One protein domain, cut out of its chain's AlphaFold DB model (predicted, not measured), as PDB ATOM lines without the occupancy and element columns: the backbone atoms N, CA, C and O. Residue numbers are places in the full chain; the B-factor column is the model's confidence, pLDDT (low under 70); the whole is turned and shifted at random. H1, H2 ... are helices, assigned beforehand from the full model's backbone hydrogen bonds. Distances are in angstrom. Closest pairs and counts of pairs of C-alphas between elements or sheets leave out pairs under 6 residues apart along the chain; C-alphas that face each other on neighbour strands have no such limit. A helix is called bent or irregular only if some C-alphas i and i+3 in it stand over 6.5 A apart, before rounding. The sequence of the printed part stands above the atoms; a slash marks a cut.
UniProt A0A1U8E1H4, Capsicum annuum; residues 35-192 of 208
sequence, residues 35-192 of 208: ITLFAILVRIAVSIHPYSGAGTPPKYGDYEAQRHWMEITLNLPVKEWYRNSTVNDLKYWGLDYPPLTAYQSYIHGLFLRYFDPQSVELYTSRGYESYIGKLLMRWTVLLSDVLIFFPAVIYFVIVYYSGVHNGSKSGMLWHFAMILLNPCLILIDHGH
ATOM      1  N   ILE A  35      -0.328  26.409  27.135       95.12
ATOM      2  CA  ILE A  35       0.168  25.514  26.076       95.12
ATOM      3  C   ILE A  35       1.688  25.652  25.927       95.12
ATOM      4  O   ILE A  35       2.386  24.646  25.853       95.12
ATOM      5  N   THR A  36       2.206  26.882  25.938       95.00
ATOM      6  CA  THR A  36       3.646  27.176  25.861       95.00
ATOM      7  C   THR A  36       4.408  26.525  27.015       95.00
ATOM      8  O   THR A  36       5.372  25.796  26.787       95.00
ATOM      9  N   LEU A  37       3.965  26.747  28.255       95.81
ATOM     10  CA  LEU A  37       4.598  26.183  29.449       95.81
ATOM     11  C   LEU A  37       4.546  24.655  29.443       95.81
ATOM     12  O   LEU A  37       5.538  24.005  29.769       95.81
ATOM     13  N   PHE A  38       3.420  24.079  29.025       96.56
ATOM     14  CA  PHE A  38       3.290  22.635  28.882       96.56
ATOM     15  C   PHE A  38       4.235  22.080  27.804       96.56
ATOM     16  O   PHE A  38       4.919  21.089  28.039       96.56
ATOM     17  N   ALA A  39       4.353  22.748  26.653       95.38
ATOM     18  CA  ALA A  39       5.267  22.350  25.585       95.38
ATOM     19  C   ALA A  39       6.748  22.429  25.999       95.38
ATOM     20  O   ALA A  39       7.541  21.581  25.581       95.38
ATOM     21  N   ILE A  40       7.121  23.406  26.832       95.19
ATOM     22  CA  ILE A  40       8.456  23.501  27.444       95.19
ATOM     23  C   ILE A  40       8.668  22.358  28.442       95.19
ATOM     24  O   ILE A  40       9.703  21.696  28.402       95.19
ATOM     25  N   LEU A  41       7.682  22.077  29.300       95.25
ATOM     26  CA  LEU A  41       7.758  20.989  30.277       95.25
ATOM     27  C   LEU A  41       7.980  19.629  29.601       95.25
ATOM     28  O   LEU A  41       8.828  18.860  30.046       95.25
ATOM     29  N   VAL A  42       7.260  19.347  28.511       94.38
ATOM     30  CA  VAL A  42       7.419  18.099  27.747       94.38
ATOM     31  C   VAL A  42       8.829  17.988  27.153       94.38
ATOM     32  O   VAL A  42       9.448  16.933  27.270       94.38
ATOM     33  N   ARG A  43       9.377  19.069  26.579       93.81
ATOM     34  CA  ARG A  43      10.760  19.101  26.059       93.81
ATOM     35  C   ARG A  43      11.788  18.815  27.153       93.81
ATOM     36  O   ARG A  43      12.656  17.964  26.972       93.81
ATOM     37  N   ILE A  44      11.637  19.454  28.316       92.69
ATOM     38  CA  ILE A  44      12.498  19.208  29.481       92.69
ATOM     39  C   ILE A  44      12.390  17.744  29.926       92.69
ATOM     40  O   ILE A  44      13.418  17.108  30.135       92.69
ATOM     41  N   ALA A  45      11.183  17.180  30.015       92.69
ATOM     42  CA  ALA A  45      10.991  15.788  30.422       92.69
ATOM     43  C   ALA A  45      11.686  14.798  29.469       92.69
ATOM     44  O   ALA A  45      12.380  13.891  29.925       92.69
ATOM     45  N   VAL A  46      11.569  15.003  28.152       89.56
ATOM     46  CA  VAL A  46      12.249  14.170  27.144       89.56
ATOM     47  C   VAL A  46      13.775  14.317  27.231       89.56
ATOM     48  O   VAL A  46      14.494  13.325  27.112       89.56
ATOM     49  N   SER A  47      14.278  15.518  27.536       86.25
ATOM     50  CA  SER A  47      15.718  15.811  27.616       86.25
ATOM     51  C   SER A  47      16.486  15.067  28.717       86.25
ATOM     52  O   SER A  47      17.719  14.971  28.653       86.25
ATOM     53  N   ILE A  48      15.770  14.503  29.700       85.00
ATOM     54  CA  ILE A  48      16.334  13.722  30.812       85.00
ATOM     55  C   ILE A  48      16.935  12.401  30.306       85.00
ATOM     56  O   ILE A  48      17.911  11.901  30.877       85.00
ATOM     57  N   HIS A  49      16.415  11.855  29.206       81.88
ATOM     58  CA  HIS A  49      16.872  10.584  28.654       81.88
ATOM     59  C   HIS A  49      18.318  10.643  28.100       81.88
ATOM     60  O   HIS A  49      18.886  11.728  27.881       81.88
ATOM     61  N   PRO A  50      18.972   9.476  27.925       80.25
ATOM     62  CA  PRO A  50      20.257   9.382  27.231       80.25
ATOM     63  C   PRO A  50      20.189   9.977  25.816       80.25
ATOM     64  O   PRO A  50      19.138   9.950  25.181       80.25
ATOM     65  N   TYR A  51      21.304  10.537  25.347       78.44
ATOM     66  CA  TYR A  51      21.441  11.108  24.002       78.44
ATOM     67  C   TYR A  51      22.051  10.094  23.025       78.44
ATOM     68  O   TYR A  51      22.569   9.053  23.439       78.44
ATOM     69  N   SER A  52      21.998  10.406  21.728       76.94
ATOM     70  CA  SER A  52      22.553   9.545  20.683       76.94
ATOM     71  C   SER A  52      24.063   9.354  20.850       76.94
ATOM     72  O   SER A  52      24.821  10.322  20.903       76.94
ATOM     73  N   GLY A  53      24.495   8.094  20.946       77.12
ATOM     74  CA  GLY A  53      25.907   7.715  21.035       77.12
ATOM     75  C   GLY A  53      26.578   7.897  22.404       77.12
ATOM     76  O   GLY A  53      27.809   7.842  22.475       77.12
ATOM     77  N   ALA A  54      25.808   8.076  23.484       79.94
ATOM     78  CA  ALA A  54      26.343   8.157  24.847       79.94
ATOM     79  C   ALA A  54      27.196   6.924  25.206       79.94
ATOM     80  O   ALA A  54      26.709   5.792  25.137       79.94
ATOM     81  N   GLY A  55      28.458   7.138  25.588       80.31
ATOM     82  CA  GLY A  55      29.386   6.065  25.961       80.31
ATOM     83  C   GLY A  55      29.750   5.093  24.828       80.31
ATOM     84  O   GLY A  55      30.089   3.943  25.108       80.31
ATOM     85  N   THR A  56      29.671   5.515  23.558       81.25
ATOM     86  CA  THR A  56      29.971   4.659  22.388       81.25
ATOM     87  C   THR A  56      31.217   5.117  21.607       81.25
ATOM     88  O   THR A  56      31.114   5.708  20.527       81.25
ATOM     89  N   PRO A  57      32.438   4.846  22.107       78.56
ATOM     90  CA  PRO A  57      33.655   5.087  21.332       78.56
ATOM     91  C   PRO A  57      33.691   4.199  20.067       78.56
ATOM     92  O   PRO A  57      33.088   3.124  20.056       78.56
ATOM     93  N   PRO A  58      34.412   4.586  18.992       75.00
ATOM     94  CA  PRO A  58      35.329   5.728  18.907       75.00
ATOM     95  C   PRO A  58      34.707   7.016  18.346       75.00
ATOM     96  O   PRO A  58      35.327   8.073  18.446       75.00
ATOM     97  N   LYS A  59      33.524   6.942  17.718       70.19
ATOM     98  CA  LYS A  59      32.916   8.078  17.010       70.19
ATOM     99  C   LYS A  59      31.754   8.737  17.756       70.19
ATOM    100  O   LYS A  59      31.444   9.858  17.399       70.19
ATOM    101  N   TYR A  60      31.178   8.139  18.806       85.25
ATOM    102  CA  TYR A  60      30.001   8.688  19.501       85.25
ATOM    103  C   TYR A  60      28.849   8.991  18.512       85.25
ATOM    104  O   TYR A  60      28.799   8.407  17.428       85.25
ATOM    105  N   GLY A  61      27.893   9.845  18.887       85.75
ATOM    106  CA  GLY A  61      26.730  10.202  18.063       85.75
ATOM    107  C   GLY A  61      26.571  11.710  17.877       85.75
ATOM    108  O   GLY A  61      27.521  12.471  18.059       85.75
ATOM    109  N   ASP A  62      25.353  12.145  17.556       86.00
ATOM    110  CA  ASP A  62      25.051  13.536  17.180       86.00
ATOM    111  C   ASP A  62      25.462  14.568  18.240       86.00
ATOM    112  O   ASP A  62      25.874  15.671  17.895       86.00
ATOM    113  N   TYR A  63      25.423  14.209  19.528       87.44
ATOM    114  CA  TYR A  63      25.922  15.077  20.600       87.44
ATOM    115  C   TYR A  63      27.393  15.471  20.387       87.44
ATOM    116  O   TYR A  63      27.746  16.646  20.494       87.44
ATOM    117  N   GLU A  64      28.240  14.494  20.051       90.38
ATOM    118  CA  GLU A  64      29.667  14.721  19.821       90.38
ATOM    119  C   GLU A  64      29.897  15.500  18.528       90.38
ATOM    120  O   GLU A  64      30.770  16.363  18.495       90.38
ATOM    121  N   ALA A  65      29.080  15.267  17.497       90.88
ATOM    122  CA  ALA A  65      29.134  16.046  16.265       90.88
ATOM    123  C   ALA A  65      28.894  17.539  16.537       90.88
ATOM    124  O   ALA A  65      29.727  18.378  16.197       90.88
ATOM    125  N   GLN A  66      27.800  17.865  17.237       90.75
ATOM    126  CA  GLN A  66      27.459  19.246  17.591       90.75
ATOM    127  C   GLN A  66      28.544  19.885  18.468       90.75
ATOM    128  O   GLN A  66      28.960  21.014  18.206       90.75
ATOM    129  N   ARG A  67      29.038  19.169  19.487       93.44
ATOM    130  CA  ARG A  67      30.124  19.642  20.361       93.44
ATOM    131  C   ARG A  67      31.406  19.903  19.562       93.44
ATOM    132  O   ARG A  67      32.032  20.948  19.736       93.44
ATOM    133  N   HIS A  68      31.768  19.001  18.652       93.75
ATOM    134  CA  HIS A  68      32.956  19.150  17.818       93.75
ATOM    135  C   HIS A  68      32.850  20.344  16.859       93.75
ATOM    136  O   HIS A  68      33.823  21.070  16.659       93.75
ATOM    137  N   TRP A  69      31.662  20.642  16.327       94.81
ATOM    138  CA  TRP A  69      31.455  21.863  15.546       94.81
ATOM    139  C   TRP A  69      31.652  23.130  16.382       94.81
ATOM    140  O   TRP A  69      32.219  24.107  15.890       94.81
ATOM    141  N   MET A  70      31.242  23.126  17.654       95.19
ATOM    142  CA  MET A  70      31.510  24.237  18.578       95.19
ATOM    143  C   MET A  70      33.014  24.391  18.851       95.19
ATOM    144  O   MET A  70      33.529  25.506  18.820       95.19
ATOM    145  N   GLU A  71      33.737  23.283  19.046       95.25
ATOM    146  CA  GLU A  71      35.203  23.257  19.175       95.25
ATOM    147  C   GLU A  71      35.888  23.866  17.936       95.25
ATOM    148  O   GLU A  71      36.708  24.779  18.067       95.25
ATOM    149  N   ILE A  72      35.533  23.413  16.729       94.94
ATOM    150  CA  ILE A  72      36.117  23.906  15.470       94.94
ATOM    151  C   ILE A  72      35.831  25.396  15.284       94.94
ATOM    152  O   ILE A  72      36.748  26.181  15.029       94.94
ATOM    153  N   THR A  73      34.567  25.797  15.404       95.50
ATOM    154  CA  THR A  73      34.140  27.165  15.084       95.50
ATOM    155  C   THR A  73      34.723  28.197  16.046       95.50
ATOM    156  O   THR A  73      35.008  29.321  15.636       95.50
ATOM    157  N   LEU A  74      34.966  27.820  17.306       95.56
ATOM    158  CA  LEU A  74      35.602  28.679  18.304       95.56
ATOM    159  C   LEU A  74      37.109  28.842  18.126       95.56
ATOM    160  O   LEU A  74      37.633  29.926  18.396       95.56
ATOM    161  N   ASN A  75      37.807  27.766  17.764       95.75
ATOM    162  CA  ASN A  75      39.268  27.716  17.836       95.75
ATOM    163  C   ASN A  75      39.949  27.923  16.477       95.75
ATOM    164  O   ASN A  75      41.123  28.293  16.438       95.75
ATOM    165  N   LEU A  76      39.240  27.705  15.364       94.94
ATOM    166  CA  LEU A  76      39.792  27.822  14.015       94.94
ATOM    167  C   LEU A  76      39.260  29.059  13.276       94.94
ATOM    168  O   LEU A  76      38.104  29.453  13.455       94.94
ATOM    169  N   PRO A  77      40.070  29.674  12.392       94.69
ATOM    170  CA  PRO A  77      39.590  30.759  11.546       94.69
ATOM    171  C   PRO A  77      38.546  30.240  10.546       94.69
ATOM    172  O   PRO A  77      38.666  29.128  10.042       94.69
ATOM    173  N   VAL A  78      37.571  31.085  10.186       93.94
ATOM    174  CA  VAL A  78      36.402  30.738   9.340       93.94
ATOM    175  C   VAL A  78      36.767  29.978   8.057       93.94
ATOM    176  O   VAL A  78      36.066  29.059   7.645       93.94
ATOM    177  N   LYS A  79      37.903  30.316   7.434       93.81
ATOM    178  CA  LYS A  79      38.396  29.662   6.210       93.81
ATOM    179  C   LYS A  79      38.732  28.169   6.375       93.81
ATOM    180  O   LYS A  79      38.828  27.475   5.368       93.81
ATOM    181  N   GLU A  80      38.942  27.700   7.605       93.94
ATOM    182  CA  GLU A  80      39.329  26.320   7.932       93.94
ATOM    183  C   GLU A  80      38.143  25.454   8.379       93.94
ATOM    184  O   GLU A  80      38.286  24.236   8.435       93.94
ATOM    185  N   TRP A  81      36.969  26.036   8.667       94.56
ATOM    186  CA  TRP A  81      35.820  25.303   9.232       94.56
ATOM    187  C   TRP A  81      35.382  24.106   8.376       94.56
ATOM    188  O   TRP A  81      35.062  23.047   8.905       94.56
ATOM    189  N   TYR A  82      35.449  24.263   7.053       93.81
ATOM    190  CA  TYR A  82      35.021  23.267   6.064       93.81
ATOM    191  C   TYR A  82      36.185  22.621   5.305       93.81
ATOM    192  O   TYR A  82      35.982  21.966   4.283       93.81
ATOM    193  N   ARG A  83      37.431  22.856   5.734       92.88
ATOM    194  CA  ARG A  83      38.620  22.365   5.030       92.88
ATOM    195  C   ARG A  83      39.314  21.290   5.837       92.88
ATOM    196  O   ARG A  83      39.625  21.486   7.006       92.88
ATOM    197  N   ASN A  84      39.620  20.185   5.162       92.75
ATOM    198  CA  ASN A  84      40.477  19.160   5.728       92.75
ATOM    199  C   ASN A  84      41.916  19.683   5.796       92.75
ATOM    200  O   ASN A  84      42.491  20.058   4.770       92.75
ATOM    201  N   SER A  85      42.489  19.712   6.992       89.31
ATOM    202  CA  SER A  85      43.831  20.226   7.263       89.31
ATOM    203  C   SER A  85      44.495  19.419   8.381       89.31
ATOM    204  O   SER A  85      43.926  18.470   8.910       89.31
ATOM    205  N   THR A  86      45.720  19.780   8.766       87.38
ATOM    206  CA  THR A  86      46.388  19.150   9.917       87.38
ATOM    207  C   THR A  86      45.697  19.459  11.246       87.38
ATOM    208  O   THR A  86      45.908  18.734  12.214       87.38
ATOM    209  N   VAL A  87      44.892  20.526  11.293       88.00
ATOM    210  CA  VAL A  87      44.205  21.001  12.502       88.00
ATOM    211  C   VAL A  87      42.711  20.656  12.518       88.00
ATOM    212  O   VAL A  87      42.124  20.583  13.593       88.00
ATOM    213  N   ASN A  88      42.099  20.406  11.352       90.88
ATOM    214  CA  ASN A  88      40.690  20.034  11.200       90.88
ATOM    215  C   ASN A  88      40.559  18.747  10.372       90.88
ATOM    216  O   ASN A  88      40.843  18.753   9.174       90.88
ATOM    217  N   ASP A  89      40.119  17.659  11.007       89.25
ATOM    218  CA  ASP A  89      39.916  16.364  10.352       89.25
ATOM    219  C   ASP A  89      38.439  16.172  10.005       89.25
ATOM    220  O   ASP A  89      37.635  15.797  10.858       89.25
ATOM    221  N   LEU A  90      38.085  16.350   8.730       88.81
ATOM    222  CA  LEU A  90      36.693  16.209   8.283       88.81
ATOM    223  C   LEU A  90      36.146  14.778   8.421       88.81
ATOM    224  O   LEU A  90      34.931  14.582   8.372       88.81
ATOM    225  N   LYS A  91      37.000  13.758   8.606       88.38
ATOM    226  CA  LYS A  91      36.531  12.382   8.846       88.38
ATOM    227  C   LYS A  91      35.957  12.207  10.249       88.38
ATOM    228  O   LYS A  91      35.172  11.273  10.453       88.38
ATOM    229  N   TYR A  92      36.326  13.067  11.195       87.44
ATOM    230  CA  TYR A  92      35.823  13.076  12.563       87.44
ATOM    231  C   TYR A  92      34.801  14.206  12.719       87.44
ATOM    232  O   TYR A  92      35.158  15.314  13.080       87.44
ATOM    233  N   TRP A  93      33.534  13.923  12.399       89.44
ATOM    234  CA  TRP A  93      32.426  14.888  12.484       89.44
ATOM    235  C   TRP A  93      32.720  16.251  11.846       89.44
ATOM    236  O   TRP A  93      32.494  17.298  12.453       89.44
ATOM    237  N   GLY A  94      33.210  16.238  10.603       90.56
ATOM    238  CA  GLY A  94      33.357  17.460   9.822       90.56
ATOM    239  C   GLY A  94      32.045  18.243   9.750       90.56
ATOM    240  O   GLY A  94      30.961  17.662   9.735       90.56
ATOM    241  N   LEU A  95      32.158  19.566   9.726       89.62
ATOM    242  CA  LEU A  95      31.019  20.464   9.606       89.62
ATOM    243  C   LEU A  95      30.384  20.311   8.214       89.62
ATOM    244  O   LEU A  95      31.002  20.661   7.207       89.62
ATOM    245  N   ASP A  96      29.169  19.776   8.164       88.06
ATOM    246  CA  ASP A  96      28.434  19.417   6.942       88.06
ATOM    247  C   ASP A  96      27.232  20.334   6.652       88.06
ATOM    248  O   ASP A  96      26.680  20.301   5.555       88.06
ATOM    249  N   TYR A  97      26.867  21.212   7.591       88.06
ATOM    250  CA  TYR A  97      25.776  22.179   7.428       88.06
ATOM    251  C   TYR A  97      26.232  23.523   6.839       88.06
ATOM    252  O   TYR A  97      27.400  23.895   6.979       88.06
ATOM    253  N   PRO A  98      25.316  24.321   6.253       91.50
ATOM    254  CA  PRO A  98      25.621  25.657   5.743       91.50
ATOM    255  C   PRO A  98      26.222  26.611   6.797       91.50
ATOM    256  O   PRO A  98      26.055  26.401   8.003       91.50
ATOM    257  N   PRO A  99      26.853  27.728   6.374       91.88
ATOM    258  CA  PRO A  99      27.537  28.660   7.279       91.88
ATOM    259  C   PRO A  99      26.686  29.207   8.429       91.88
ATOM    260  O   PRO A  99      27.226  29.544   9.479       91.88
ATOM    261  N   LEU A 100      25.362  29.294   8.264       90.31
ATOM    262  CA  LEU A 100      24.464  29.735   9.333       90.31
ATOM    263  C   LEU A 100      24.567  28.828  10.569       90.31
ATOM    264  O   LEU A 100      24.713  29.333  11.684       90.31
ATOM    265  N   THR A 101      24.569  27.510  10.367       90.00
ATOM    266  CA  THR A 101      24.744  26.527  11.442       90.00
ATOM    267  C   THR A 101      26.122  26.660  12.078       90.00
ATOM    268  O   THR A 101      26.242  26.602  13.295       90.00
ATOM    269  N   ALA A 102      27.157  26.951  11.288       92.88
ATOM    270  CA  ALA A 102      28.500  27.187  11.811       92.88
ATOM    271  C   ALA A 102      28.552  28.379  12.784       92.88
ATOM    272  O   ALA A 102      29.135  28.292  13.864       92.88
ATOM    273  N   TYR A 103      27.901  29.493  12.439       93.88
ATOM    274  CA  TYR A 103      27.812  30.653  13.330       93.88
ATOM    275  C   TYR A 103      26.945  30.389  14.561       93.88
ATOM    276  O   TYR A 103      27.242  30.894  15.644       93.88
ATOM    277  N   GLN A 104      25.895  29.583  14.430       91.94
ATOM    278  CA  GLN A 104      25.124  29.129  15.580       91.94
ATOM    279  C   GLN A 104      25.999  28.287  16.524       91.94
ATOM    280  O   GLN A 104      26.055  28.585  17.719       91.94
ATOM    281  N   SER A 105      26.732  27.299  15.998       93.38
ATOM    282  CA  SER A 105      27.698  26.507  16.765       93.38
ATOM    283  C   SER A 105      28.767  27.393  17.403       93.38
ATOM    284  O   SER A 105      29.125  27.169  18.551       93.38
ATOM    285  N   TYR A 106      29.212  28.456  16.733       94.75
ATOM    286  CA  TYR A 106      30.122  29.435  17.327       94.75
ATOM    287  C   TYR A 106      29.513  30.126  18.559       94.75
ATOM    288  O   TYR A 106      30.150  30.196  19.610       94.75
ATOM    289  N   ILE A 107      28.265  30.604  18.469       94.00
ATOM    290  CA  ILE A 107      27.565  31.265  19.585       94.00
ATOM    291  C   ILE A 107      27.339  30.290  20.748       94.00
ATOM    292  O   ILE A 107      27.608  30.629  21.902       94.00
ATOM    293  N   HIS A 108      26.876  29.073  20.461       93.25
ATOM    294  CA  HIS A 108      26.711  28.031  21.478       93.25
ATOM    295  C   HIS A 108      28.051  27.617  22.085       93.25
ATOM    296  O   HIS A 108      28.145  27.453  23.298       93.25
ATOM    297  N   GLY A 109      29.107  27.562  21.277       93.31
ATOM    298  CA  GLY A 109      30.470  27.327  21.725       93.31
ATOM    299  C   GLY A 109      30.956  28.401  22.692       93.31
ATOM    300  O   GLY A 109      31.545  28.068  23.717       93.31
ATOM    301  N   LEU A 110      30.671  29.684  22.438       94.50
ATOM    302  CA  LEU A 110      31.028  30.769  23.361       94.50
ATOM    303  C   LEU A 110      30.367  30.574  24.730       94.50
ATOM    304  O   LEU A 110      31.014  30.787  25.756       94.50
ATOM    305  N   PHE A 111      29.104  30.146  24.732       92.94
ATOM    306  CA  PHE A 111      28.367  29.816  25.948       92.94
ATOM    307  C   PHE A 111      28.979  28.604  26.666       92.94
ATOM    308  O   PHE A 111      29.267  28.693  27.857       92.94
ATOM    309  N   LEU A 112      29.263  27.511  25.951       93.19
ATOM    310  CA  LEU A 112      29.915  26.328  26.522       93.19
ATOM    311  C   LEU A 112      31.290  26.658  27.103       93.19
ATOM    312  O   LEU A 112      31.562  26.304  28.244       93.19
ATOM    313  N   ARG A 113      32.127  27.409  26.378       94.62
ATOM    314  CA  ARG A 113      33.466  27.811  26.832       94.62
ATOM    315  C   ARG A 113      33.437  28.572  28.155       94.62
ATOM    316  O   ARG A 113      34.381  28.477  28.932       94.62
ATOM    317  N   TYR A 114      32.383  29.348  28.394       94.25
ATOM    318  CA  TYR A 114      32.236  30.124  29.620       94.25
ATOM    319  C   TYR A 114      31.959  29.244  30.852       94.25
ATOM    320  O   TYR A 114      32.448  29.557  31.934       94.25
ATOM    321  N   PHE A 115      31.206  28.148  30.699       94.06
ATOM    322  CA  PHE A 115      30.793  27.283  31.817       94.06
ATOM    323  C   PHE A 115      31.592  25.975  31.936       94.06
ATOM    324  O   PHE A 115      31.832  25.517  33.050       94.06
ATOM    325  N   ASP A 116      31.995  25.378  30.816       93.88
ATOM    326  CA  ASP A 116      32.759  24.129  30.729       93.88
ATOM    327  C   ASP A 116      33.816  24.232  29.605       93.88
ATOM    328  O   ASP A 116      33.623  23.709  28.504       93.88
ATOM    329  N   PRO A 117      34.939  24.942  29.829       93.25
ATOM    330  CA  PRO A 117      35.940  25.199  28.791       93.25
ATOM    331  C   PRO A 117      36.608  23.930  28.246       93.25
ATOM    332  O   PRO A 117      37.003  23.910  27.082       93.25
ATOM    333  N   GLN A 118      36.700  22.865  29.051       93.44
ATOM    334  CA  GLN A 118      37.289  21.588  28.634       93.44
ATOM    335  C   GLN A 118      36.448  20.892  27.559       93.44
ATOM    336  O   GLN A 118      36.985  20.139  26.752       93.44
ATOM    337  N   SER A 119      35.145  21.184  27.495       91.88
ATOM    338  CA  SER A 119      34.238  20.609  26.498       91.88
ATOM    339  C   SER A 119      34.474  21.099  25.065       91.88
ATOM    340  O   SER A 119      33.980  20.474  24.130       91.88
ATOM    341  N   VAL A 120      35.223  22.189  24.868       94.06
ATOM    342  CA  VAL A 120      35.460  22.825  23.555       94.06
ATOM    343  C   VAL A 120      36.942  23.127  23.300       94.06
ATOM    344  O   VAL A 120      37.280  23.964  22.461       94.06
ATOM    345  N   GLU A 121      37.841  22.475  24.035       93.62
ATOM    346  CA  GLU A 121      39.284  22.635  23.870       93.62
ATOM    347  C   GLU A 121      39.790  21.860  22.643       93.62
ATOM    348  O   GLU A 121      39.478  20.682  22.456       93.62
ATOM    349  N   LEU A 122      40.578  22.521  21.794       90.94
ATOM    350  CA  LEU A 122      41.054  21.926  20.548       90.94
ATOM    351  C   LEU A 122      41.919  20.681  20.827       90.94
ATOM    352  O   LEU A 122      42.843  20.732  21.637       90.94
ATOM    353  N   TYR A 123      41.646  19.582  20.119       87.38
ATOM    354  CA  TYR A 123      42.326  18.271  20.202       87.38
ATOM    355  C   TYR A 123      42.037  17.426  21.445       87.38
ATOM    356  O   TYR A 123      41.969  16.203  21.326       87.38
ATOM    357  N   THR A 124      41.887  18.035  22.619       88.88
ATOM    358  CA  THR A 124      41.720  17.317  23.896       88.88
ATOM    359  C   THR A 124      40.264  16.985  24.205       88.88
ATOM    360  O   THR A 124      40.001  16.016  24.912       88.88
ATOM    361  N   SER A 125      39.315  17.745  23.653       90.06
ATOM    362  CA  SER A 125      37.886  17.609  23.963       90.06
ATOM    363  C   SER A 125      37.143  16.545  23.143       90.06
ATOM    364  O   SER A 125      35.945  16.353  23.333       90.06
ATOM    365  N   ARG A 126      37.826  15.822  22.245       90.31
ATOM    366  CA  ARG A 126      37.214  14.756  21.431       90.31
ATOM    367  C   ARG A 126      36.712  13.611  22.308       90.31
ATOM    368  O   ARG A 126      37.491  12.992  23.030       90.31
ATOM    369  N   GLY A 127      35.421  13.310  22.213       86.69
ATOM    370  CA  GLY A 127      34.751  12.325  23.059       86.69
ATOM    371  C   GLY A 127      34.589  12.763  24.516       86.69
ATOM    372  O   GLY A 127      34.420  11.913  25.391       86.69
ATOM    373  N   TYR A 128      34.680  14.066  24.799       89.25
ATOM    374  CA  TYR A 128      34.509  14.596  26.145       89.25
ATOM    375  C   TYR A 128      33.039  14.519  26.577       89.25
ATOM    376  O   TYR A 128      32.173  15.240  26.076       89.25
ATOM    377  N   GLU A 129      32.767  13.664  27.560       87.06
ATOM    378  CA  GLU A 129      31.447  13.503  28.163       87.06
ATOM    379  C   GLU A 129      31.468  14.022  29.607       87.06
ATOM    380  O   GLU A 129      32.100  13.443  30.490       87.06
ATOM    381  N   SER A 130      30.740  15.110  29.867       89.75
ATOM    382  CA  SER A 130      30.515  15.633  31.215       89.75
ATOM    383  C   SER A 130      29.022  15.826  31.470       89.75
ATOM    384  O   SER A 130      28.237  16.134  30.568       89.75
ATOM    385  N   TYR A 131      28.601  15.656  32.727       88.62
ATOM    386  CA  TYR A 131      27.208  15.896  33.114       88.62
ATOM    387  C   TYR A 131      26.795  17.358  32.870       88.62
ATOM    388  O   TYR A 131      25.696  17.625  32.382       88.62
ATOM    389  N   ILE A 132      27.695  18.301  33.174       89.56
ATOM    390  CA  ILE A 132      27.472  19.735  32.968       89.56
ATOM    391  C   ILE A 132      27.396  20.064  31.473       89.56
ATOM    392  O   ILE A 132      26.452  20.734  31.067       89.56
ATOM    393  N   GLY A 133      28.301  19.535  30.647       88.94
ATOM    394  CA  GLY A 133      28.283  19.701  29.193       88.94
ATOM    395  C   GLY A 133      26.983  19.195  28.572       88.94
ATOM    396  O   GLY A 133      26.333  19.933  27.831       88.94
ATOM    397  N   LYS A 134      26.514  18.002  28.979       89.12
ATOM    398  CA  LYS A 134      25.198  17.477  28.569       89.12
ATOM    399  C   LYS A 134      24.084  18.472  28.901       89.12
ATOM    400  O   LYS A 134      23.246  18.765  28.049       89.12
ATOM    401  N   LEU A 135      24.054  18.978  30.134       90.69
ATOM    402  CA  LEU A 135      23.016  19.903  30.587       90.69
ATOM    403  C   LEU A 135      23.059  21.226  29.807       90.69
ATOM    404  O   LEU A 135      22.020  21.677  29.331       90.69
ATOM    405  N   LEU A 136      24.241  21.822  29.638       91.50
ATOM    406  CA  LEU A 136      24.436  23.072  28.895       91.50
ATOM    407  C   LEU A 136      23.979  22.940  27.446       91.50
ATOM    408  O   LEU A 136      23.255  23.799  26.951       91.50
ATOM    409  N   MET A 137      24.332  21.839  26.793       90.00
ATOM    410  CA  MET A 137      23.908  21.566  25.428       90.00
ATOM    411  C   MET A 137      22.379  21.392  25.336       90.00
ATOM    412  O   MET A 137      21.757  21.856  24.388       90.00
ATOM    413  N   ARG A 138      21.720  20.758  26.320       90.69
ATOM    414  CA  ARG A 138      20.241  20.666  26.326       90.69
ATOM    415  C   ARG A 138      19.608  22.052  26.494       90.69
ATOM    416  O   ARG A 138      18.589  22.345  25.871       90.69
ATOM    417  N   TRP A 139      20.232  22.921  27.292       90.81
ATOM    418  CA  TRP A 139      19.804  24.310  27.454       90.81
ATOM    419  C   TRP A 139      19.967  25.139  26.182       90.81
ATOM    420  O   TRP A 139      19.075  25.930  25.886       90.81
ATOM    421  N   THR A 140      21.048  24.972  25.413       90.88
ATOM    422  CA  THR A 140      21.234  25.721  24.159       90.88
ATOM    423  C   THR A 140      20.178  25.355  23.115       90.88
ATOM    424  O   THR A 140      19.651  26.255  22.455       90.88
ATOM    425  N   VAL A 141      19.799  24.075  23.017       90.00
ATOM    426  CA  VAL A 141      18.688  23.614  22.160       90.00
ATOM    427  C   VAL A 141      17.365  24.222  22.623       90.00
ATOM    428  O   VAL A 141      16.687  24.888  21.844       90.00
ATOM    429  N   LEU A 142      17.027  24.093  23.911       91.31
ATOM    430  CA  LEU A 142      15.785  24.644  24.460       91.31
ATOM    431  C   LEU A 142      15.690  26.169  24.304       91.31
ATOM    432  O   LEU A 142      14.624  26.694  23.992       91.31
ATOM    433  N   LEU A 143      16.794  26.887  24.506       91.19
ATOM    434  CA  LEU A 143      16.833  28.335  24.328       91.19
ATOM    435  C   LEU A 143      16.605  28.716  22.860       91.19
ATOM    436  O   LEU A 143      15.880  29.669  22.585       91.19
ATOM    437  N   SER A 144      17.174  27.957  21.923       90.00
ATOM    438  CA  SER A 144      16.969  28.173  20.487       90.00
ATOM    439  C   SER A 144      15.502  27.947  20.090       90.00
ATOM    440  O   SER A 144      14.939  28.775  19.372       90.00
ATOM    441  N   ASP A 145      14.838  26.917  20.634       89.69
ATOM    442  CA  ASP A 145      13.394  26.697  20.452       89.69
ATOM    443  C   ASP A 145      12.584  27.904  20.937       89.69
ATOM    444  O   ASP A 145      11.738  28.434  20.214       89.69
ATOM    445  N   VAL A 146      12.842  28.354  22.167       91.62
ATOM    446  CA  VAL A 146      12.078  29.439  22.797       91.62
ATOM    447  C   VAL A 146      12.292  30.775  22.084       91.62
ATOM    448  O   VAL A 146      11.358  31.569  22.002       91.62
ATOM    449  N   LEU A 147      13.492  31.036  21.559       90.88
ATOM    450  CA  LEU A 147      13.814  32.304  20.899       90.88
ATOM    451  C   LEU A 147      13.411  32.348  19.422       90.88
ATOM    452  O   LEU A 147      13.106  33.429  18.922       90.88
ATOM    453  N   ILE A 148      13.418  31.211  18.722       90.56
ATOM    454  CA  ILE A 148      13.208  31.166  17.268       90.56
ATOM    455  C   ILE A 148      11.901  30.450  16.933       90.56
ATOM    456  O   ILE A 148      11.000  31.048  16.343       90.56
ATOM    457  N   PHE A 149      11.770  29.183  17.328       90.69
ATOM    458  CA  PHE A 149      10.639  28.347  16.928       90.69
ATOM    459  C   PHE A 149       9.315  28.835  17.528       90.69
ATOM    460  O   PHE A 149       8.336  29.019  16.809       90.69
ATOM    461  N   PHE A 150       9.275  29.112  18.831       92.06
ATOM    462  CA  PHE A 150       8.044  29.512  19.517       92.06
ATOM    463  C   PHE A 150       7.462  30.828  18.964       92.06
ATOM    464  O   PHE A 150       6.283  30.833  18.593       92.06
ATOM    465  N   PRO A 151       8.238  31.923  18.820       91.75
ATOM    466  CA  PRO A 151       7.751  33.150  18.198       91.75
ATOM    467  C   PRO A 151       7.319  32.950  16.745       91.75
ATOM    468  O   PRO A 151       6.300  33.510  16.343       91.75
ATOM    469  N   ALA A 152       8.036  32.127  15.970       92.25
ATOM    470  CA  ALA A 152       7.669  31.824  14.588       92.25
ATOM    471  C   ALA A 152       6.308  31.117  14.498       92.25
ATOM    472  O   ALA A 152       5.476  31.493  13.674       92.25
ATOM    473  N   VAL A 153       6.039  30.148  15.379       92.38
ATOM    474  CA  VAL A 153       4.746  29.446  15.441       92.38
ATOM    475  C   VAL A 153       3.626  30.390  15.877       92.38
ATOM    476  O   VAL A 153       2.553  30.378  15.272       92.38
ATOM    477  N   ILE A 154       3.869  31.237  16.883       90.62
ATOM    478  CA  ILE A 154       2.911  32.270  17.307       90.62
ATOM    479  C   ILE A 154       2.577  33.178  16.119       90.62
ATOM    480  O   ILE A 154       1.405  33.353  15.790       90.62
ATOM    481  N   TYR A 155       3.595  33.705  15.440       90.12
ATOM    482  CA  TYR A 155       3.424  34.589  14.293       90.12
ATOM    483  C   TYR A 155       2.677  33.907  13.140       90.12
ATOM    484  O   TYR A 155       1.725  34.473  12.605       90.12
ATOM    485  N   PHE A 156       3.045  32.669  12.799       91.12
ATOM    486  CA  PHE A 156       2.382  31.882  11.761       91.12
ATOM    487  C   PHE A 156       0.887  31.703  12.045       91.12
ATOM    488  O   PHE A 156       0.054  32.005  11.191       91.12
ATOM    489  N   VAL A 157       0.537  31.264  13.257       90.00
ATOM    490  CA  VAL A 157      -0.860  31.062  13.663       90.00
ATOM    491  C   VAL A 157      -1.626  32.387  13.629       90.00
ATOM    492  O   VAL A 157      -2.763  32.423  13.156       90.00
ATOM    493  N   ILE A 158      -1.002  33.482  14.071       84.69
ATOM    494  CA  ILE A 158      -1.611  34.815  14.056       84.69
ATOM    495  C   ILE A 158      -1.933  35.262  12.629       84.69
ATOM    496  O   ILE A 158      -3.067  35.652  12.345       84.69
ATOM    497  N   VAL A 159      -0.957  35.190  11.725       86.94
ATOM    498  CA  VAL A 159      -1.108  35.634  10.333       86.94
ATOM    499  C   VAL A 159      -2.112  34.758   9.588       86.94
ATOM    500  O   VAL A 159      -3.001  35.289   8.921       86.94
ATOM    501  N   TYR A 160      -2.029  33.436   9.750       87.56
ATOM    502  CA  TYR A 160      -2.937  32.491   9.101       87.56
ATOM    503  C   TYR A 160      -4.400  32.770   9.470       87.56
ATOM    504  O   TYR A 160      -5.246  32.925   8.593       87.56
ATOM    505  N   TYR A 161      -4.700  32.919  10.763       84.88
ATOM    506  CA  TYR A 161      -6.068  33.168  11.221       84.88
ATOM    507  C   TYR A 161      -6.551  34.605  11.010       84.88
ATOM    508  O   TYR A 161      -7.759  34.817  10.935       84.88
ATOM    509  N   SER A 162      -5.647  35.576  10.853       80.06
ATOM    510  CA  SER A 162      -6.014  36.946  10.466       80.06
ATOM    511  C   SER A 162      -6.585  37.014   9.042       80.06
ATOM    512  O   SER A 162      -7.399  37.886   8.750       80.06
ATOM    513  N   GLY A 163      -6.196  36.086   8.159       75.75
ATOM    514  CA  GLY A 163      -6.714  35.982   6.790       75.75
ATOM    515  C   GLY A 163      -8.005  35.164   6.642       75.75
ATOM    516  O   GLY A 163      -8.639  35.215   5.589       75.75
ATOM    517  N   VAL A 164      -8.415  34.414   7.671       79.12
ATOM    518  CA  VAL A 164      -9.575  33.507   7.611       79.12
ATOM    519  C   VAL A 164     -10.821  34.186   8.184       79.12
ATOM    520  O   VAL A 164     -10.967  34.362   9.394       79.12
ATOM    521  N   HIS A 165     -11.775  34.516   7.312       59.03
ATOM    522  CA  HIS A 165     -13.091  35.017   7.717       59.03
ATOM    523  C   HIS A 165     -13.845  33.898   8.478       59.03
ATOM    524  O   HIS A 165     -14.033  32.819   7.925       59.03
ATOM    525  N   ASN A 166     -14.264  34.135   9.732       64.12
ATOM    526  CA  ASN A 166     -14.825  33.147  10.690       64.12
ATOM    527  C   ASN A 166     -13.841  32.155  11.360       64.12
ATOM    528  O   ASN A 166     -14.241  31.064  11.777       64.12
ATOM    529  N   GLY A 167     -12.574  32.524  11.559       64.75
ATOM    530  CA  GLY A 167     -11.656  31.726  12.382       64.75
ATOM    531  C   GLY A 167     -12.174  31.468  13.813       64.75
ATOM    532  O   GLY A 167     -12.395  32.399  14.587       64.75
ATOM    533  N   SER A 168     -12.341  30.197  14.199       80.00
ATOM    534  CA  SER A 168     -12.667  29.824  15.584       80.00
ATOM    535  C   SER A 168     -11.447  29.993  16.496       80.00
ATOM    536  O   SER A 168     -10.385  29.429  16.223       80.00
ATOM    537  N   LYS A 169     -11.617  30.690  17.632       79.81
ATOM    538  CA  LYS A 169     -10.580  30.830  18.679       79.81
ATOM    539  C   LYS A 169     -10.071  29.475  19.176       79.81
ATOM    540  O   LYS A 169      -8.885  29.319  19.445       79.81
ATOM    541  N   SER A 170     -10.964  28.487  19.273       84.00
ATOM    542  CA  SER A 170     -10.588  27.125  19.660       84.00
ATOM    543  C   SER A 170      -9.718  26.468  18.587       84.00
ATOM    544  O   SER A 170      -8.711  25.854  18.924       84.00
ATOM    545  N   GLY A 171     -10.042  26.664  17.304       86.50
ATOM    546  CA  GLY A 171      -9.233  26.157  16.194       86.50
ATOM    547  C   GLY A 171      -7.807  26.708  16.220       86.50
ATOM    548  O   GLY A 171      -6.858  25.942  16.096       86.50
ATOM    549  N   MET A 172      -7.652  28.007  16.468       88.38
ATOM    550  CA  MET A 172      -6.345  28.658  16.592       88.38
ATOM    551  C   MET A 172      -5.484  28.045  17.706       88.38
ATOM    552  O   MET A 172      -4.326  27.704  17.470       88.38
ATOM    553  N   LEU A 173      -6.058  27.853  18.900       89.62
ATOM    554  CA  LEU A 173      -5.363  27.230  20.032       89.62
ATOM    555  C   LEU A 173      -4.978  25.773  19.743       89.62
ATOM    556  O   LEU A 173      -3.888  25.348  20.115       89.62
ATOM    557  N   TRP A 174      -5.836  25.022  19.048       91.00
ATOM    558  CA  TRP A 174      -5.529  23.654  18.632       91.00
ATOM    559  C   TRP A 174      -4.374  23.593  17.633       91.00
ATOM    560  O   TRP A 174      -3.469  22.789  17.826       91.00
ATOM    561  N   HIS A 175      -4.348  24.456  16.613       91.75
ATOM    562  CA  HIS A 175      -3.227  24.497  15.664       91.75
ATOM    563  C   HIS A 175      -1.922  24.879  16.366       91.75
ATOM    564  O   HIS A 175      -0.898  24.237  16.148       91.75
ATOM    565  N   PHE A 176      -1.975  25.865  17.263       93.56
ATOM    566  CA  PHE A 176      -0.834  26.247  18.087       93.56
ATOM    567  C   PHE A 176      -0.302  25.069  18.921       93.56
ATOM    568  O   PHE A 176       0.892  24.772  18.881       93.56
ATOM    569  N   ALA A 177      -1.189  24.349  19.615       94.00
ATOM    570  CA  ALA A 177      -0.824  23.174  20.402       94.00
ATOM    571  C   ALA A 177      -0.255  22.039  19.539       94.00
ATOM    572  O   ALA A 177       0.782  21.486  19.887       94.00
ATOM    573  N   MET A 178      -0.889  21.717  18.407       94.00
ATOM    574  CA  MET A 178      -0.457  20.636  17.513       94.00
ATOM    575  C   MET A 178       0.944  20.869  16.945       94.00
ATOM    576  O   MET A 178       1.725  19.927  16.842       94.00
ATOM    577  N   ILE A 179       1.275  22.117  16.601       94.00
ATOM    578  CA  ILE A 179       2.605  22.460  16.087       94.00
ATOM    579  C   ILE A 179       3.649  22.374  17.209       94.00
ATOM    580  O   ILE A 179       4.689  21.744  17.027       94.00
ATOM    581  N   LEU A 180       3.377  22.953  18.387       93.81
ATOM    582  CA  LEU A 180       4.340  22.960  19.497       93.81
ATOM    583  C   LEU A 180       4.555  21.587  20.144       93.81
ATOM    584  O   LEU A 180       5.652  21.324  20.645       93.81
ATOM    585  N   LEU A 181       3.525  20.740  20.160       94.00
ATOM    586  CA  LEU A 181       3.528  19.407  20.766       94.00
ATOM    587  C   LEU A 181       3.731  18.288  19.738       94.00
ATOM    588  O   LEU A 181       3.431  17.134  20.032       94.00
ATOM    589  N   ASN A 182       4.238  18.608  18.543       94.00
ATOM    590  CA  ASN A 182       4.571  17.595  17.552       94.00
ATOM    591  C   ASN A 182       5.611  16.614  18.141       94.00
ATOM    592  O   ASN A 182       6.749  17.022  18.408       94.00
ATOM    593  N   PRO A 183       5.255  15.329  18.338       90.06
ATOM    594  CA  PRO A 183       6.118  14.375  19.025       90.06
ATOM    595  C   PRO A 183       7.401  14.087  18.244       90.06
ATOM    596  O   PRO A 183       8.437  13.857  18.860       90.06
ATOM    597  N   CYS A 184       7.361  14.137  16.909       87.88
ATOM    598  CA  CYS A 184       8.530  13.882  16.073       87.88
ATOM    599  C   CYS A 184       9.602  14.955  16.285       87.88
ATOM    600  O   CYS A 184      10.751  14.608  16.534       87.88
ATOM    601  N   LEU A 185       9.214  16.236  16.265       85.88
ATOM    602  CA  LEU A 185      10.138  17.349  16.510       85.88
ATOM    603  C   LEU A 185      10.737  17.255  17.919       85.88
ATOM    604  O   LEU A 185      11.950  17.254  18.092       85.88
ATOM    605  N   ILE A 186       9.892  17.059  18.936       87.88
ATOM    606  CA  ILE A 186      10.355  16.979  20.328       87.88
ATOM    607  C   ILE A 186      11.336  15.816  20.537       87.88
ATOM    608  O   ILE A 186      12.354  15.993  21.205       87.88
ATOM    609  N   LEU A 187      11.053  14.628  19.991       85.94
ATOM    610  CA  LEU A 187      11.913  13.454  20.165       85.94
ATOM    611  C   LEU A 187      13.247  13.585  19.427       85.94
ATOM    612  O   LEU A 187      14.276  13.165  19.958       85.94
ATOM    613  N   ILE A 188      13.242  14.165  18.230       83.94
ATOM    614  CA  ILE A 188      14.459  14.367  17.440       83.94
ATOM    615  C   ILE A 188      15.363  15.402  18.126       83.94
ATOM    616  O   ILE A 188      16.540  15.123  18.376       83.94
ATOM    617  N   ASP A 189      14.804  16.540  18.541       83.44
ATOM    618  CA  ASP A 189      15.617  17.628  19.081       83.44
ATOM    619  C   ASP A 189      16.036  17.392  20.537       83.44
ATOM    620  O   ASP A 189      17.214  17.449  20.899       83.44
ATOM    621  N   HIS A 190      15.069  17.054  21.393       85.12
ATOM    622  CA  HIS A 190      15.288  16.931  22.839       85.12
ATOM    623  C   HIS A 190      15.596  15.501  23.276       85.12
ATOM    624  O   HIS A 190      16.110  15.305  24.372       85.12
ATOM    625  N   GLY A 191      15.337  14.498  22.437       76.81
ATOM    626  CA  GLY A 191      15.765  13.117  22.662       76.81
ATOM    627  C   GLY A 191      17.118  12.849  22.004       76.81
ATOM    628  O   GLY A 191      18.132  12.739  22.703       76.81
ATOM    629  N   HIS A 192      17.133  12.809  20.667       75.94
ATOM    630  CA  HIS A 192      18.278  12.379  19.849       75.94
ATOM    631  C   HIS A 192      19.431  13.394  19.775       75.94
ATOM    632  O   HIS A 192      20.563  12.970  19.553       75.94
TER     633      HIS A 192
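AT A GLANCE: This is residues 35 to 192 of the 208 residues of a protein of Capsicum annuum (UniProt A0A1U8E1H4). An elongated, all-helix domain has a head at one end, where H2 and H3 cross with short H4 beside them and long loops around them, and a helical hairpin of H5b and H6 at the other. The long helix H5, bent but running nearly straight, joins the two, and H1 and H7 pack on each other beside its first arm; the turn at residues 162 to 168 sticks out. The 158 printed residues include seven named helices, H1 to H7 in chain order, and no named strand. The whole is only just loose, close to compact, with a radius of gyration of the C-alphas of 18.5 A and spans of 63 by 33 by 26 A.

HOW THE PARTS SIT: Begin at H5, residues 131 to 162, the hub, touching four other helices. By its hydrogen bonds it was assigned as one helix, but it is bent: C-alphas 147 and 150 are 6.6 A apart, and its arms H5a, residues 131 to 147, and H5b, residues 150 to 162, stand at a shallow tilt of 21 degrees. H5b and H6, residues 169 to 180, form a hairpin and touch, closest at the C-alphas of Val 157 and Phe 176, 6.5 A, opposite ways at a shallow tilt of 32 degrees. H5a touches H3, residues 99 to 115, with residues 133 to 140 alone, closest at the C-alphas of Thr 140 and His 108, 6.5 A, at a steep tilt of 49 degrees. H2, residues 62 to 75, touches H3 about perpendicular at 86 degrees, with the C-alphas of Met 70 and Gly 109 closest at 4.5 A. H4, residues 117 to 120, touches H2, closest at the C-alphas of Val 120 and Glu 71, 4.4 A. H1, residues 35 to 47, touches H7, residues 183 to 192, with its residues 43 to 47 alone, closest at the C-alphas of Ser 47 and His 190, 4.9 A. H1 only just touches H5a and H6, with 3 pairs of C-alphas within 8 A each. H3 and H6 are apart. Every O i to N i+4 pair is within hydrogen-bond range in H1, H2, H3, H5a, H5b, H6 and H7; H4 is too short for one.

IN THESE COORDINATES: Find C-alpha 131 at (27.208, 15.896, 33.114); from there H5a runs 24.5 A to C-alpha 147. H5b measures 18.3 A, H3 24.8 A, H2 20.1 A, H1 18.4 A, H6 16.9 A and H7 12.4 A. H1 begins at C-alpha 35, (0.168, 25.514, 26.076), and H7 ends at C-alpha 192, (18.278, 12.379, 19.849).

THE WHOLE: Look to Thr 86 and Asn 166 for the two C-alphas farthest apart, 62.8 A. The printed part has no cut. The links H1 to H2 and H2 to H3 are long, 14 and 23 residues. Mean pLDDT of the printed part is 89.1; residues 165 to 167 are under 70.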